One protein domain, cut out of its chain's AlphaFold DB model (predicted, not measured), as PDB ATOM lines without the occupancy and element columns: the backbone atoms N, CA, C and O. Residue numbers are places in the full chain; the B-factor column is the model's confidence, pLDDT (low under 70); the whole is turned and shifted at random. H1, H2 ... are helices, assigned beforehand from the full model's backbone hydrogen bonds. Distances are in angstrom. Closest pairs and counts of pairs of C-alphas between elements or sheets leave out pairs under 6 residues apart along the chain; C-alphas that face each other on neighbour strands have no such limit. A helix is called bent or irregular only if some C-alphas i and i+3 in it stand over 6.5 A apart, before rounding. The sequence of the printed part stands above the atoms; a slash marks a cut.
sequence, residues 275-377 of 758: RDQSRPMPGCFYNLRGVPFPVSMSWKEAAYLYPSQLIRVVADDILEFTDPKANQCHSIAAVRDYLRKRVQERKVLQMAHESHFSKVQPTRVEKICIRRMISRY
ATOM      1  N   ARG A 275     -15.045 -17.604  -8.030       97.00
ATOM      2  CA  ARG A 275     -14.618 -16.232  -8.339       97.00
ATOM      3  C   ARG A 275     -15.441 -15.610  -9.468       97.00
ATOM      4  O   ARG A 275     -15.972 -14.517  -9.307       97.00
ATOM      5  N   ASP A 276     -15.588 -16.332 -10.576       96.56
ATOM      6  CA  ASP A 276     -16.113 -15.789 -11.834       96.56
ATOM      7  C   ASP A 276     -17.634 -15.971 -11.956       96.56
ATOM      8  O   ASP A 276     -18.313 -15.189 -12.620       96.56
ATOM      9  N   GLN A 277     -18.198 -17.004 -11.319       95.75
ATOM     10  CA  GLN A 277     -19.610 -17.382 -11.488       95.75
ATOM     11  C   GLN A 277     -20.406 -17.402 -10.177       95.75
ATOM     12  O   GLN A 277     -21.620 -17.628 -10.208       95.75
ATOM     13  N   SER A 278     -19.758 -17.151  -9.030       95.25
ATOM     14  CA  SER A 278     -20.369 -17.227  -7.694       95.25
ATOM     15  C   SER A 278     -21.048 -18.573  -7.407       95.25
ATOM     16  O   SER A 278     -22.070 -18.623  -6.712       95.25
ATOM     17  N   ARG A 279     -20.506 -19.669  -7.955       95.69
ATOM     18  CA  ARG A 279     -20.975 -21.021  -7.627       95.69
ATOM     19  C   ARG A 279     -20.363 -21.485  -6.302       95.69
ATOM     20  O   ARG A 279     -19.226 -21.118  -6.024       95.69
ATOM     21  N   PRO A 280     -21.085 -22.256  -5.477       95.56
ATOM     22  CA  PRO A 280     -20.526 -22.813  -4.252       95.56
ATOM     23  C   PRO A 280     -19.428 -23.838  -4.554       95.56
ATOM     24  O   PRO A 280     -19.512 -24.579  -5.534       95.56
ATOM     25  N   MET A 281     -18.441 -23.920  -3.665       96.94
ATOM     26  CA  MET A 281     -17.477 -25.015  -3.664       96.94
ATOM     27  C   MET A 281     -18.185 -26.358  -3.402       96.94
ATOM     28  O   MET A 281     -19.183 -26.404  -2.672       96.94
ATOM     29  N   PRO A 282     -17.652 -27.472  -3.930       96.31
ATOM     30  CA  PRO A 282     -18.005 -28.817  -3.480       96.31
ATOM     31  C   PRO A 282     -17.984 -28.912  -1.946       96.31
ATOM     32  O   PRO A 282     -17.121 -28.335  -1.287       96.31
ATOM     33  N   GLY A 283     -18.950 -29.613  -1.360       94.69
ATOM     34  CA  GLY A 283     -19.141 -29.694   0.090       94.69
ATOM     35  C   GLY A 283     -19.943 -28.544   0.719       94.69
ATOM     36  O   GLY A 283     -20.107 -28.547   1.940       94.69
ATOM     37  N   CYS A 284     -20.478 -27.588  -0.055       94.56
ATOM     38  CA  CYS A 284     -21.222 -26.420   0.457       94.56
ATOM     39  C   CYS A 284     -22.732 -26.395   0.132       94.56
ATOM     40  O   CYS A 284     -23.346 -25.331   0.182       94.56
ATOM     41  N   PHE A 285     -23.356 -27.536  -0.181       93.75
ATOM     42  CA  PHE A 285     -24.751 -27.583  -0.666       93.75
ATOM     43  C   PHE A 285     -25.801 -27.968   0.386       93.75
ATOM     44  O   PHE A 285     -26.998 -27.822   0.145       93.75
ATOM     45  N   TYR A 286     -25.385 -28.452   1.554       92.62
ATOM     46  CA  TYR A 286     -26.284 -28.891   2.622       92.62
ATOM     47  C   TYR A 286     -25.622 -28.731   3.997       92.62
ATOM     48  O   TYR A 286     -24.395 -28.652   4.106       92.62
ATOM     49  N   ASN A 287     -26.410 -28.690   5.072       89.81
ATOM     50  CA  ASN A 287     -25.895 -28.524   6.440       89.81
ATOM     51  C   ASN A 287     -25.148 -29.779   6.960       89.81
ATOM     52  O   ASN A 287     -24.971 -30.756   6.242       89.81
ATOM     53  N   LEU A 288     -24.693 -29.808   8.218       88.62
ATOM     54  CA  LEU A 288     -24.001 -30.996   8.759       88.62
ATOM     55  C   LEU A 288     -24.874 -32.264   8.821       88.62
ATOM     56  O   LEU A 288     -24.354 -33.375   8.865       88.62
ATOM     57  N   ARG A 289     -26.199 -32.109   8.773       89.75
ATOM     58  CA  ARG A 289     -27.177 -33.202   8.822       89.75
ATOM     59  C   ARG A 289     -27.587 -33.702   7.433       89.75
ATOM     60  O   ARG A 289     -28.509 -34.504   7.331       89.75
ATOM     61  N   GLY A 290     -26.937 -33.230   6.366       91.75
ATOM     62  CA  GLY A 290     -27.264 -33.627   4.992       91.75
ATOM     63  C   GLY A 290     -28.491 -32.931   4.404       91.75
ATOM     64  O   GLY A 290     -28.920 -33.293   3.315       91.75
ATOM     65  N   VAL A 291     -29.065 -31.947   5.101       91.81
ATOM     66  CA  VAL A 291     -30.321 -31.299   4.704       91.81
ATOM     67  C   VAL A 291     -30.041 -29.943   4.043       91.81
ATOM     68  O   VAL A 291     -29.381 -29.094   4.661       91.81
ATOM     69  N   PRO A 292     -30.531 -29.699   2.813       90.69
ATOM     70  CA  PRO A 292     -30.521 -28.374   2.199       90.69
ATOM     71  C   PRO A 292     -31.541 -27.453   2.891       90.69
ATOM     72  O   PRO A 292     -32.746 -27.618   2.731       90.69
ATOM     73  N   PHE A 293     -31.069 -26.482   3.676       82.62
ATOM     74  CA  PHE A 293     -31.903 -25.430   4.282       82.62
ATOM     75  C   PHE A 293     -31.422 -24.049   3.850       82.62
ATOM     76  O   PHE A 293     -30.216 -23.876   3.700       82.62
ATOM     77  N   PRO A 294     -32.306 -23.050   3.712       67.31
ATOM     78  CA  PRO A 294     -31.886 -21.684   3.445       67.31
ATOM     79  C   PRO A 294     -31.011 -21.127   4.571       67.31
ATOM     80  O   PRO A 294     -31.191 -21.422   5.747       67.31
ATOM     81  N   VAL A 295     -30.067 -20.276   4.187       64.00
ATOM     82  CA  VAL A 295     -29.011 -19.711   5.052       64.00
ATOM     83  C   VAL A 295     -29.518 -18.536   5.916       64.00
ATOM     84  O   VAL A 295     -28.777 -18.009   6.738       64.00
ATOM     85  N   SER A 296     -30.775 -18.094   5.767       54.06
ATOM     86  CA  SER A 296     -31.277 -16.863   6.405       54.06
ATOM     87  C   SER A 296     -31.624 -16.982   7.896       54.06
ATOM     88  O   SER A 296     -31.952 -15.976   8.522       54.06
ATOM     89  N   MET A 297     -31.558 -18.177   8.484       50.44
ATOM     90  CA  MET A 297     -31.803 -18.395   9.908       50.44
ATOM     91  C   MET A 297     -30.458 -18.540  10.623       50.44
ATOM     92  O   MET A 297     -29.884 -19.606  10.635       50.44
ATOM     93  N   SER A 298     -29.908 -17.475  11.211       55.66
ATOM     94  CA  SER A 298     -28.665 -17.527  12.010       55.66
ATOM     95  C   SER A 298     -27.376 -18.000  11.292       55.66
ATOM     96  O   SER A 298     -27.250 -19.073  10.711       55.66
ATOM     97  N   TRP A 299     -26.304 -17.236  11.487       53.75
ATOM     98  CA  TRP A 299     -24.914 -17.557  11.130       53.75
ATOM     99  C   TRP A 299     -24.467 -18.974  11.555       53.75
ATOM    100  O   TRP A 299     -23.596 -19.562  10.918       53.75
ATOM    101  N   LYS A 300     -25.056 -19.533  12.627       54.28
ATOM    102  CA  LYS A 300     -24.779 -20.907  13.090       54.28
ATOM    103  C   LYS A 300     -25.342 -21.978  12.145       54.28
ATOM    104  O   LYS A 300     -24.748 -23.044  12.030       54.28
ATOM    105  N   GLU A 301     -26.453 -21.707  11.465       55.50
ATOM    106  CA  GLU A 301     -27.107 -22.643  10.536       55.50
ATOM    107  C   GLU A 301     -26.605 -22.442   9.091       55.50
ATOM    108  O   GLU A 301     -26.666 -23.353   8.268       55.50
ATOM    109  N   ALA A 302     -25.996 -21.279   8.831       65.50
ATOM    110  CA  ALA A 302     -25.353 -20.853   7.587       65.50
ATOM    111  C   ALA A 302     -23.917 -21.369   7.358       65.50
ATOM    112  O   ALA A 302     -23.345 -21.169   6.283       65.50
ATOM    113  N   ALA A 303     -23.306 -22.008   8.359       80.81
ATOM    114  CA  ALA A 303     -21.871 -22.311   8.377       80.81
ATOM    115  C   ALA A 303     -21.386 -23.204   7.219       80.81
ATOM    116  O   ALA A 303     -20.205 -23.197   6.885       80.81
ATOM    117  N   TYR A 304     -22.278 -23.946   6.563       88.19
ATOM    118  CA  TYR A 304     -21.905 -24.812   5.446       88.19
ATOM    119  C   TYR A 304     -21.563 -24.061   4.150       88.19
ATOM    120  O   TYR A 304     -20.901 -24.635   3.285       88.19
ATOM    121  N   LEU A 305     -21.951 -22.785   4.021       89.81
ATOM    122  CA  LEU A 305     -21.555 -21.920   2.904       89.81
ATOM    123  C   LEU A 305     -20.240 -21.166   3.182       89.81
ATOM    124  O   LEU A 305     -19.610 -20.662   2.251       89.81
ATOM    125  N   TYR A 306     -19.793 -21.137   4.443       90.00
ATOM    126  CA  TYR A 306     -18.574 -20.448   4.867       90.00
ATOM    127  C   TYR A 306     -17.327 -20.826   4.049       90.00
ATOM    128  O   TYR A 306     -16.608 -19.912   3.648       90.00
ATOM    129  N   PRO A 307     -17.064 -22.107   3.707       93.75
ATOM    130  CA  PRO A 307     -15.898 -22.438   2.890       93.75
ATOM    131  C   PRO A 307     -15.926 -21.749   1.519       93.75
ATOM    132  O   PRO A 307     -14.907 -21.237   1.073       93.75
ATOM    133  N   SER A 308     -17.099 -21.633   0.884       94.81
ATOM    134  CA  SER A 308     -17.234 -20.906  -0.388       94.81
ATOM    135  C   SER A 308     -16.962 -19.407  -0.226       94.81
ATOM    136  O   SER A 308     -16.317 -18.801  -1.079       94.81
ATOM    137  N   GLN A 309     -17.405 -18.804   0.883       91.75
ATOM    138  CA  GLN A 309     -17.115 -17.399   1.192       91.75
ATOM    139  C   GLN A 309     -15.624 -17.170   1.455       91.75
ATOM    140  O   GLN A 309     -15.061 -16.204   0.948       91.75
ATOM    141  N   LEU A 310     -14.979 -18.073   2.197       93.62
ATOM    142  CA  LEU A 310     -13.542 -18.041   2.439       93.62
ATOM    143  C   LEU A 310     -12.766 -18.109   1.121       93.62
ATOM    144  O   LEU A 310     -11.919 -17.256   0.872       93.62
ATOM    145  N   ILE A 311     -13.089 -19.076   0.257       96.88
ATOM    146  CA  ILE A 311     -12.437 -19.230  -1.050       96.88
ATOM    147  C   ILE A 311     -12.650 -18.001  -1.928       96.88
ATOM    148  O   ILE A 311     -11.705 -17.567  -2.575       96.88
ATOM    149  N   ARG A 312     -13.837 -17.385  -1.902       95.69
ATOM    150  CA  ARG A 312     -14.089 -16.124  -2.614       95.69
ATOM    151  C   ARG A 312     -13.139 -15.004  -2.178       95.69
ATOM    152  O   ARG A 312     -12.721 -14.222  -3.022       95.69
ATOM    153  N   VAL A 313     -12.817 -14.913  -0.887       94.38
ATOM    154  CA  VAL A 313     -11.923 -13.873  -0.345       94.38
ATOM    155  C   VAL A 313     -10.470 -14.096  -0.754       94.38
ATOM    156  O   VAL A 313      -9.781 -13.129  -1.052       94.38
ATOM    157  N   VAL A 314     -10.011 -15.350  -0.781       96.19
ATOM    158  CA  VAL A 314      -8.607 -15.695  -1.081       96.19
ATOM    159  C   VAL A 314      -8.393 -16.162  -2.525       96.19
ATOM    160  O   VAL A 314      -7.354 -16.744  -2.826       96.19
ATOM    161  N   ALA A 315      -9.377 -15.964  -3.409       96.81
ATOM    162  CA  ALA A 315      -9.423 -16.591  -4.729       96.81
ATOM    163  C   ALA A 315      -8.210 -16.249  -5.601       96.81
ATOM    164  O   ALA A 315      -7.629 -17.144  -6.209       96.81
ATOM    165  N   ASP A 316      -7.819 -14.976  -5.659       96.38
ATOM    166  CA  ASP A 316      -6.703 -14.552  -6.507       96.38
ATOM    167  C   ASP A 316      -5.372 -15.093  -5.971       96.38
ATOM    168  O   ASP A 316      -4.645 -15.766  -6.702       96.38
ATOM    169  N   ASP A 317      -5.126 -14.943  -4.667       95.56
ATOM    170  CA  ASP A 317      -3.899 -15.425  -4.026       95.56
ATOM    171  C   ASP A 317      -3.745 -16.953  -4.117       95.56
ATOM    172  O   ASP A 317      -2.651 -17.473  -4.337       95.56
ATOM    173  N   ILE A 318      -4.838 -17.708  -3.938       96.56
ATOM    174  CA  ILE A 318      -4.782 -19.174  -3.993       96.56
ATOM    175  C   ILE A 318      -4.659 -19.685  -5.433       96.56
ATOM    176  O   ILE A 318      -4.077 -20.749  -5.660       96.56
ATOM    177  N   LEU A 319      -5.178 -18.947  -6.419       97.06
ATOM    178  CA  LEU A 319      -4.969 -19.253  -7.833       97.06
ATOM    179  C   LEU A 319      -3.532 -18.957  -8.269       97.06
ATOM    180  O   LEU A 319      -3.015 -19.696  -9.105       97.06
ATOM    181  N   GLU A 320      -2.877 -17.952  -7.696       96.38
ATOM    182  CA  GLU A 320      -1.446 -17.712  -7.899       96.38
ATOM    183  C   GLU A 320      -0.602 -18.812  -7.236       96.38
ATOM    184  O   GLU A 320       0.212 -19.456  -7.897       96.38
ATOM    185  N   PHE A 321      -0.872 -19.129  -5.965       96.19
ATOM    186  CA  PHE A 321      -0.174 -20.191  -5.224       96.19
ATOM    187  C   PHE A 321      -0.275 -21.568  -5.903       96.19
ATOM    188  O   PHE A 321       0.665 -22.364  -5.889       96.19
ATOM    189  N   THR A 322      -1.428 -21.862  -6.508       96.31
ATOM    190  CA  THR A 322      -1.674 -23.129  -7.217       96.31
ATOM    191  C   THR A 322      -1.359 -23.061  -8.710       96.31
ATOM    192  O   THR A 322      -1.726 -23.983  -9.442       96.31
ATOM    193  N   ASP A 323      -0.730 -21.991  -9.205       94.75
ATOM    194  CA  ASP A 323      -0.421 -21.864 -10.627       94.75
ATOM    195  C   ASP A 323       0.559 -22.968 -11.084       94.75
ATOM    196  O   ASP A 323       1.653 -23.099 -10.519       94.75
ATOM    197  N   PRO A 324       0.208 -23.759 -12.122       91.69
ATOM    198  CA  PRO A 324       1.104 -24.753 -12.709       91.69
ATOM    199  C   PRO A 324       2.477 -24.200 -13.118       91.69
ATOM    200  O   PRO A 324       3.456 -24.937 -13.047       91.69
ATOM    201  N   LYS A 325       2.563 -22.924 -13.519       88.31
ATOM    202  CA  LYS A 325       3.808 -22.256 -13.934       88.31
ATOM    203  C   LYS A 325       4.670 -21.822 -12.755       88.31
ATOM    204  O   LYS A 325       5.890 -21.861 -12.856       88.31
ATOM    205  N   ALA A 326       4.046 -21.409 -11.651       87.69
ATOM    206  CA  ALA A 326       4.762 -21.009 -10.440       87.69
ATOM    207  C   ALA A 326       5.354 -22.221  -9.708       87.69
ATOM    208  O   ALA A 326       6.364 -22.094  -9.021       87.69
ATOM    209  N   ASN A 327       4.719 -23.391  -9.857       83.25
ATOM    210  CA  ASN A 327       5.158 -24.665  -9.289       83.25
ATOM    211  C   ASN A 327       5.439 -24.608  -7.770       83.25
ATOM    212  O   ASN A 327       6.371 -25.227  -7.272       83.25
ATOM    213  N   GLN A 328       4.635 -23.837  -7.032       90.19
ATOM    214  CA  GLN A 328       4.759 -23.686  -5.575       90.19
ATOM    215  C   GLN A 328       3.916 -24.713  -4.806       90.19
ATOM    216  O   GLN A 328       4.262 -25.109  -3.694       90.19
ATOM    217  N   CYS A 329       2.797 -25.148  -5.393       91.44
ATOM    218  CA  CYS A 329       1.863 -26.097  -4.799       91.44
ATOM    219  C   CYS A 329       1.862 -27.419  -5.574       91.44
ATOM    220  O   CYS A 329       1.633 -27.448  -6.788       91.44
ATOM    221  N   HIS A 330       2.092 -28.522  -4.859       90.00
ATOM    222  CA  HIS A 330       2.235 -29.857  -5.449       90.00
ATOM    223  C   HIS A 330       1.117 -30.831  -5.078       90.00
ATOM    224  O   HIS A 330       0.997 -31.860  -5.728       90.00
ATOM    225  N   SER A 331       0.295 -30.521  -4.072       93.81
ATOM    226  CA  SER A 331      -0.742 -31.429  -3.578       93.81
ATOM    227  C   SER A 331      -1.892 -30.688  -2.894       93.81
ATOM    228  O   SER A 331      -1.775 -29.527  -2.495       93.81
ATOM    229  N   ILE A 332      -3.010 -31.388  -2.692       94.38
ATOM    230  CA  ILE A 332      -4.149 -30.881  -1.911       94.38
ATOM    231  C   ILE A 332      -3.783 -30.682  -0.430       94.38
ATOM    232  O   ILE A 332      -4.320 -29.782   0.215       94.38
ATOM    233  N   ALA A 333      -2.818 -31.437   0.104       92.75
ATOM    234  CA  ALA A 333      -2.298 -31.206   1.452       92.75
ATOM    235  C   ALA A 333      -1.671 -29.804   1.586       92.75
ATOM    236  O   ALA A 333      -1.954 -29.090   2.547       92.75
ATOM    237  N   ALA A 334      -0.925 -29.345   0.574       94.44
ATOM    238  CA  ALA A 334      -0.383 -27.986   0.559       94.44
ATOM    239  C   ALA A 334      -1.489 -26.912   0.485       94.44
ATOM    240  O   ALA A 334      -1.381 -25.870   1.130       94.44
ATOM    241  N   VAL A 335      -2.585 -27.173  -0.242       95.44
ATOM    242  CA  VAL A 335      -3.780 -26.302  -0.259       95.44
ATOM    243  C   VAL A 335      -4.432 -26.227   1.125       95.44
ATOM    244  O   VAL A 335      -4.749 -25.136   1.601       95.44
ATOM    245  N   ARG A 336      -4.601 -27.367   1.806       94.50
ATOM    246  CA  ARG A 336      -5.122 -27.428   3.181       94.50
ATOM    247  C   ARG A 336      -4.273 -26.586   4.131       94.50
ATOM    248  O   ARG A 336      -4.821 -25.806   4.910       94.50
ATOM    249  N   ASP A 337      -2.954 -26.726   4.063       92.88
ATOM    250  CA  ASP A 337      -2.029 -26.018   4.949       92.88
ATOM    251  C   ASP A 337      -2.001 -24.512   4.653       92.88
ATOM    252  O   ASP A 337      -1.950 -23.697   5.578       92.88
ATOM    253  N   TYR A 338      -2.125 -24.127   3.380       94.50
ATOM    254  CA  TYR A 338      -2.323 -22.735   2.972       94.50
ATOM    255  C   TYR A 338      -3.606 -22.149   3.579       94.50
ATOM    256  O   TYR A 338      -3.566 -21.108   4.236       94.50
ATOM    257  N   LEU A 339      -4.743 -22.842   3.437       93.62
ATOM    258  CA  LEU A 339      -6.020 -22.394   3.999       93.62
ATOM    259  C   LEU A 339      -5.971 -22.303   5.527       93.62
ATOM    260  O   LEU A 339      -6.486 -21.340   6.092       93.62
ATOM    261  N   ARG A 340      -5.302 -23.250   6.198       91.00
ATOM    262  CA  ARG A 340      -5.097 -23.235   7.654       91.00
ATOM    263  C   ARG A 340      -4.386 -21.965   8.124       91.00
ATOM    264  O   ARG A 340      -4.752 -21.435   9.169       91.00
ATOM    265  N   LYS A 341      -3.409 -21.468   7.361       91.00
ATOM    266  CA  LYS A 341      -2.733 -20.191   7.644       91.00
ATOM    267  C   LYS A 341      -3.659 -19.005   7.371       91.00
ATOM    268  O   LYS A 341      -3.816 -18.145   8.232       91.00
ATOM    269  N   ARG A 342      -4.351 -18.996   6.227       90.19
ATOM    270  CA  ARG A 342      -5.254 -17.897   5.839       90.19
ATOM    271  C   ARG A 342      -6.398 -17.665   6.823       90.19
ATOM    272  O   ARG A 342      -6.740 -16.519   7.094       90.19
ATOM    273  N   VAL A 343      -6.968 -18.720   7.405       87.56
ATOM    274  CA  VAL A 343      -8.049 -18.574   8.400       87.56
ATOM    275  C   VAL A 343      -7.583 -18.028   9.754       87.56
ATOM    276  O   VAL A 343      -8.421 -17.763  10.610       87.56
ATOM    277  N   GLN A 344      -6.277 -17.855   9.978       86.38
ATOM    278  CA  GLN A 344      -5.745 -17.181  11.170       86.38
ATOM    279  C   GLN A 344      -5.642 -15.661  10.968       86.38
ATOM    280  O   GLN A 344      -5.499 -14.908  11.930       86.38
ATOM    281  N   GLU A 345      -5.739 -15.182   9.725       88.25
ATOM    282  CA  GLU A 345      -5.651 -13.762   9.409       88.25
ATOM    283  C   GLU A 345      -6.974 -13.052   9.715       88.25
ATOM    284  O   GLU A 345      -8.009 -13.292   9.087       88.25
ATOM    285  N   ARG A 346      -6.935 -12.094  10.648       84.69
ATOM    286  CA  ARG A 346      -8.124 -11.342  11.091       84.69
ATOM    287  C   ARG A 346      -8.890 -10.691   9.932       84.69
ATOM    288  O   ARG A 346     -10.118 -10.704   9.935       84.69
ATOM    289  N   LYS A 347      -8.178 -10.129   8.949       86.62
ATOM    290  CA  LYS A 347      -8.788  -9.460   7.788       86.62
ATOM    291  C   LYS A 347      -9.541 -10.453   6.894       86.62
ATOM    292  O   LYS A 347     -10.663 -10.166   6.492       86.62
ATOM    293  N   VAL A 348      -8.958 -11.629   6.646       87.56
ATOM    294  CA  VAL A 348      -9.587 -12.701   5.857       87.56
ATOM    295  C   VAL A 348     -10.865 -13.184   6.541       87.56
ATOM    296  O   VAL A 348     -11.903 -13.279   5.889       87.56
ATOM    297  N   LEU A 349     -10.824 -13.410   7.859       83.44
ATOM    298  CA  LEU A 349     -12.001 -13.824   8.632       83.44
ATOM    299  C   LEU A 349     -13.138 -12.798   8.566       83.44
ATOM    300  O   LEU A 349     -14.273 -13.168   8.272       83.44
ATOM    301  N   GLN A 350     -12.837 -11.514   8.787       82.50
ATOM    302  CA  GLN A 350     -13.835 -10.437   8.721       82.50
ATOM    303  C   GLN A 350     -14.502 -10.356   7.341       82.50
ATOM    304  O   GLN A 350     -15.724 -10.235   7.243       82.50
ATOM    305  N   MET A 351     -13.710 -10.470   6.269       85.62
ATOM    306  CA  MET A 351     -14.227 -10.458   4.899       85.62
ATOM    307  C   MET A 351     -15.072 -11.702   4.591       85.62
ATOM    308  O   MET A 351     -16.133 -11.577   3.980       85.62
ATOM    309  N   ALA A 352     -14.636 -12.886   5.031       85.75
ATOM    310  CA  ALA A 352     -15.342 -14.145   4.785       85.75
ATOM    311  C   ALA A 352     -16.680 -14.214   5.536       85.75
ATOM    312  O   ALA A 352     -17.663 -14.721   4.998       85.75
ATOM    313  N   HIS A 353     -16.742 -13.669   6.755       80.00
ATOM    314  CA  HIS A 353     -17.977 -13.583   7.541       80.00
ATOM    315  C   HIS A 353     -18.923 -12.468   7.096       80.00
ATOM    316  O   HIS A 353     -20.024 -12.391   7.637       80.00
ATOM    317  N   GLU A 354     -18.516 -11.616   6.147       75.81
ATOM    318  CA  GLU A 354     -19.292 -10.445   5.714       75.81
ATOM    319  C   GLU A 354     -19.734  -9.593   6.934       75.81
ATOM    320  O   GLU A 354     -20.844  -9.065   6.982       75.81
ATOM    321  N   SER A 355     -18.871  -9.500   7.960       68.19
ATOM    322  CA  SER A 355     -19.191  -8.920   9.273       68.19
ATOM    323  C   SER A 355     -18.038  -8.103   9.848       68.19
ATOM    324  O   SER A 355     -16.874  -8.499   9.793       68.19
ATOM    325  N   HIS A 356     -18.377  -6.974  10.474       60.25
ATOM    326  CA  HIS A 356     -17.425  -6.126  11.198       60.25
ATOM    327  C   HIS A 356     -17.042  -6.690  12.578       60.25
ATOM    328  O   HIS A 356     -16.065  -6.239  13.187       60.25
ATOM    329  N   PHE A 357     -17.778  -7.687  13.087       57.78
ATOM    330  CA  PHE A 357     -17.471  -8.318  14.367       57.78
ATOM    331  C   PHE A 357     -16.271  -9.254  14.227       57.78
ATOM    332  O   PHE A 357     -16.252 -10.190  13.431       57.78
ATOM    333  N   SER A 358     -15.239  -8.985  15.023       52.53
ATOM    334  CA  SER A 358     -13.961  -9.688  14.948       52.53
ATOM    335  C   SER A 358     -14.039 -11.015  15.695       52.53
ATOM    336  O   SER A 358     -13.848 -11.045  16.909       52.53
ATOM    337  N   LYS A 359     -14.288 -12.123  14.992       59.78
ATOM    338  CA  LYS A 359     -13.912 -13.443  15.518       59.78
ATOM    339  C   LYS A 359     -12.410 -13.643  15.329       59.78
ATOM    340  O   LYS A 359     -11.860 -13.271  14.297       59.78
ATOM    341  N   VAL A 360     -11.762 -14.232  16.331       64.69
ATOM    342  CA  VAL A 360     -10.328 -14.563  16.281       64.69
ATOM    343  C   VAL A 360     -10.093 -15.858  15.491       64.69
ATOM    344  O   VAL A 360      -9.020 -16.027  14.924       64.69
ATOM    345  N   GLN A 361     -11.087 -16.757  15.420       75.81
ATOM    346  CA  GLN A 361     -10.981 -18.052  14.734       75.81
ATOM    347  C   GLN A 361     -12.329 -18.560  14.178       75.81
ATOM    348  O   GLN A 361     -13.386 -18.164  14.689       75.81
ATOM    349  N   PRO A 362     -12.309 -19.480  13.187       81.12
ATOM    350  CA  PRO A 362     -13.491 -20.223  12.755       81.12
ATOM    351  C   PRO A 362     -14.100 -21.066  13.885       81.12
ATOM    352  O   PRO A 362     -13.391 -21.666  14.697       81.12
ATOM    353  N   THR A 363     -15.426 -21.154  13.906       84.25
ATOM    354  CA  THR A 363     -16.198 -22.044  14.782       84.25
ATOM    355  C   THR A 363     -15.962 -23.514  14.428       84.25
ATOM    356  O   THR A 363     -15.559 -23.841  13.314       84.25
ATOM    357  N   ARG A 364     -16.283 -24.428  15.352       84.81
ATOM    358  CA  ARG A 364     -16.219 -25.881  15.116       84.81
ATOM    359  C   ARG A 364     -16.965 -26.309  13.846       84.81
ATOM    360  O   ARG A 364     -16.423 -27.002  12.998       84.81
ATOM    361  N   VAL A 365     -18.197 -25.829  13.673       85.69
ATOM    362  CA  VAL A 365     -19.032 -26.159  12.506       85.69
ATOM    363  C   VAL A 365     -18.375 -25.688  11.204       85.69
ATOM    364  O   VAL A 365     -18.376 -26.422  10.219       85.69
ATOM    365  N   GLU A 366     -17.771 -24.498  11.197       87.38
ATOM    366  CA  GLU A 366     -17.041 -23.978  10.034       87.38
ATOM    367  C   GLU A 366     -15.796 -24.815   9.727       87.38
ATOM    368  O   GLU A 366     -15.562 -25.133   8.562       87.38
ATOM    369  N   LYS A 367     -15.037 -25.239  10.750       89.38
ATOM    370  CA  LYS A 367     -13.888 -26.143  10.578       89.38
ATOM    371  C   LYS A 367     -14.318 -27.461   9.930       89.38
ATOM    372  O   LYS A 367     -13.739 -27.833   8.910       89.38
ATOM    373  N   ILE A 368     -15.391 -28.089  10.419       90.06
ATOM    374  CA  ILE A 368     -15.973 -29.299   9.807       90.06
ATOM    375  C   ILE A 368     -16.349 -29.046   8.339       90.06
ATOM    376  O   ILE A 368     -16.066 -29.871   7.470       90.06
ATOM    377  N   CYS A 369     -16.949 -27.895   8.024       92.12
ATOM    378  CA  CYS A 369     -17.335 -27.570   6.650       92.12
ATOM    379  C   CYS A 369     -16.123 -27.354   5.726       92.12
ATOM    380  O   CYS A 369     -16.170 -27.771   4.570       92.12
ATOM    381  N   ILE A 370     -15.027 -26.761   6.219       92.88
ATOM    382  CA  ILE A 370     -13.768 -26.645   5.464       92.88
ATOM    383  C   ILE A 370     -13.198 -28.036   5.176       92.88
ATOM    384  O   ILE A 370     -12.848 -28.318   4.031       92.88
ATOM    385  N   ARG A 371     -13.146 -28.919   6.182       92.88
ATOM    386  CA  ARG A 371     -12.680 -30.306   6.009       92.88
ATOM    387  C   ARG A 371     -13.522 -31.052   4.975       92.88
ATOM    388  O   ARG A 371     -12.968 -31.655   4.059       92.88
ATOM    389  N   ARG A 372     -14.852 -30.920   5.048       94.19
ATOM    390  CA  ARG A 372     -15.794 -31.507   4.081       94.19
ATOM    391  C   ARG A 372     -15.600 -30.982   2.657       94.19
ATOM    392  O   ARG A 372     -15.764 -31.743   1.713       94.19
ATOM    393  N   MET A 373     -15.274 -29.702   2.482       96.00
ATOM    394  CA  MET A 373     -14.933 -29.152   1.165       96.00
ATOM    395  C   MET A 373     -13.620 -29.754   0.646       96.00
ATOM    396  O   MET A 373     -13.561 -30.205  -0.494       96.00
ATOM    397  N   ILE A 374     -12.572 -29.785   1.475       95.44
ATOM    398  CA  ILE A 374     -11.250 -30.309   1.091       95.44
ATOM    399  C   ILE A 374     -11.322 -31.805   0.755       95.44
ATOM    400  O   ILE A 374     -10.696 -32.239  -0.212       95.44
ATOM    401  N   SER A 375     -12.135 -32.585   1.476       92.94
ATOM    402  CA  SER A 375     -12.288 -34.024   1.225       92.94
ATOM    403  C   SER A 375     -12.839 -34.349  -0.169       92.94
ATOM    404  O   SER A 375     -12.612 -35.449  -0.662       92.94
ATOM    405  N   ARG A 376     -13.480 -33.396  -0.865       94.81
ATOM    406  CA  ARG A 376     -13.926 -33.573  -2.264       94.81
ATOM    407  C   ARG A 376     -12.779 -33.679  -3.264       94.81
ATOM    408  O   ARG A 376     -12.993 -34.153  -4.379       94.81
ATOM    409  N   TYR A 377     -11.587 -33.247  -2.875       95.12
ATOM    410  CA  TYR A 377     -10.375 -33.264  -3.696       95.12
ATOM    411  C   TYR A 377      -9.345 -34.271  -3.185       95.12
ATOM    412  O   TYR A 377      -8.353 -34.533  -3.865       95.12
TER     413      TYR A 377
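Overview. This is residues 275 to 377 of the 758 residues of an uncharacterized protein of Aspergillus luchuensis (strain CBS 106.47) (UniProt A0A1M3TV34). H2 runs through the middle of a cluster of short helices, with H5 and H6 each packing on it at a steep tilt. H1, H2 and H3 follow one another along the longest axis, H1 toward one end and H3 toward the other, while H4 stands near H2, H3 and H6; the first 23 residues form a long stretch with no named element. The printed part has 103 residues with six named helices, H1 to H6 in order, and no named strand; the class is all helix, with 51 residues, under half, in named elements. The whole is compact, with a radius of gyration of the C-alphas of 13.7 A and spans of 43 by 29 by 25 A.

Along the chain. The printed part begins at Arg 275, C-alpha (-14.618, -16.232, -8.339), and residues 275 to 297 hold no named element. H1 is residues 298 to 301, 5.5 A from first to last C-alpha. H2, residues 303 to 313, begins at C-alpha 303 (-21.871, -22.311, 8.377) and is 15.7 A long; it is irregular, but only just, with C-alphas 304 and 307 6.9 A apart. H3 is residues 315 to 321, 9.9 A. H4 is residues 332 to 342, 15.2 A. H5 is residues 346 to 352, 10.0 A. H6, residues 364 to 374, is 15.5 A and ends at C-alpha 374 (-11.250, -30.309, 1.091).

Arrangement. H2 touches H6 at a steep tilt of 62 degrees, the same way; their closest C-alphas, of Ala 303 and Glu 366, are 5.4 A apart. H2 touches H5, opposite ways, at a steep tilt of 69.6 degrees, only just short of about perpendicular; the closest C-alphas, of Leu 310 and Ala 352, are 4.9 A apart. H4 and H6 are close but not clearly touching, opposite ways at a shallow tilt of 34 degrees, only just short of steep; the closest C-alphas, of Arg 336 and Ile 374, are 7.1 A apart. H3 and H4 are near each other, with 7 pairs of C-alphas within 10 A. H2 meets H1, and also H3, only through their link. H1 and H6 are close but not clearly touching, at 7.8 A between the closest C-alphas, of Lys 300 and Val 365. Among the pairs that are apart are H3 and H5. In H3, H4, H5 and H6 every O i to N i+4 pair is within hydrogen-bond range; in H2 5 of 7 are, and H1 is too short for such a pair.

Size, cuts and confidence. The two C-alphas farthest apart, those of Met 297 and Lys 325, are 43.0 A apart. The printed part has no cut. The link from H5 to H6, 11 residues, is long. The mean pLDDT of the printed part is 86.5, and residues 294 to 302 and 355 to 360 are under 70.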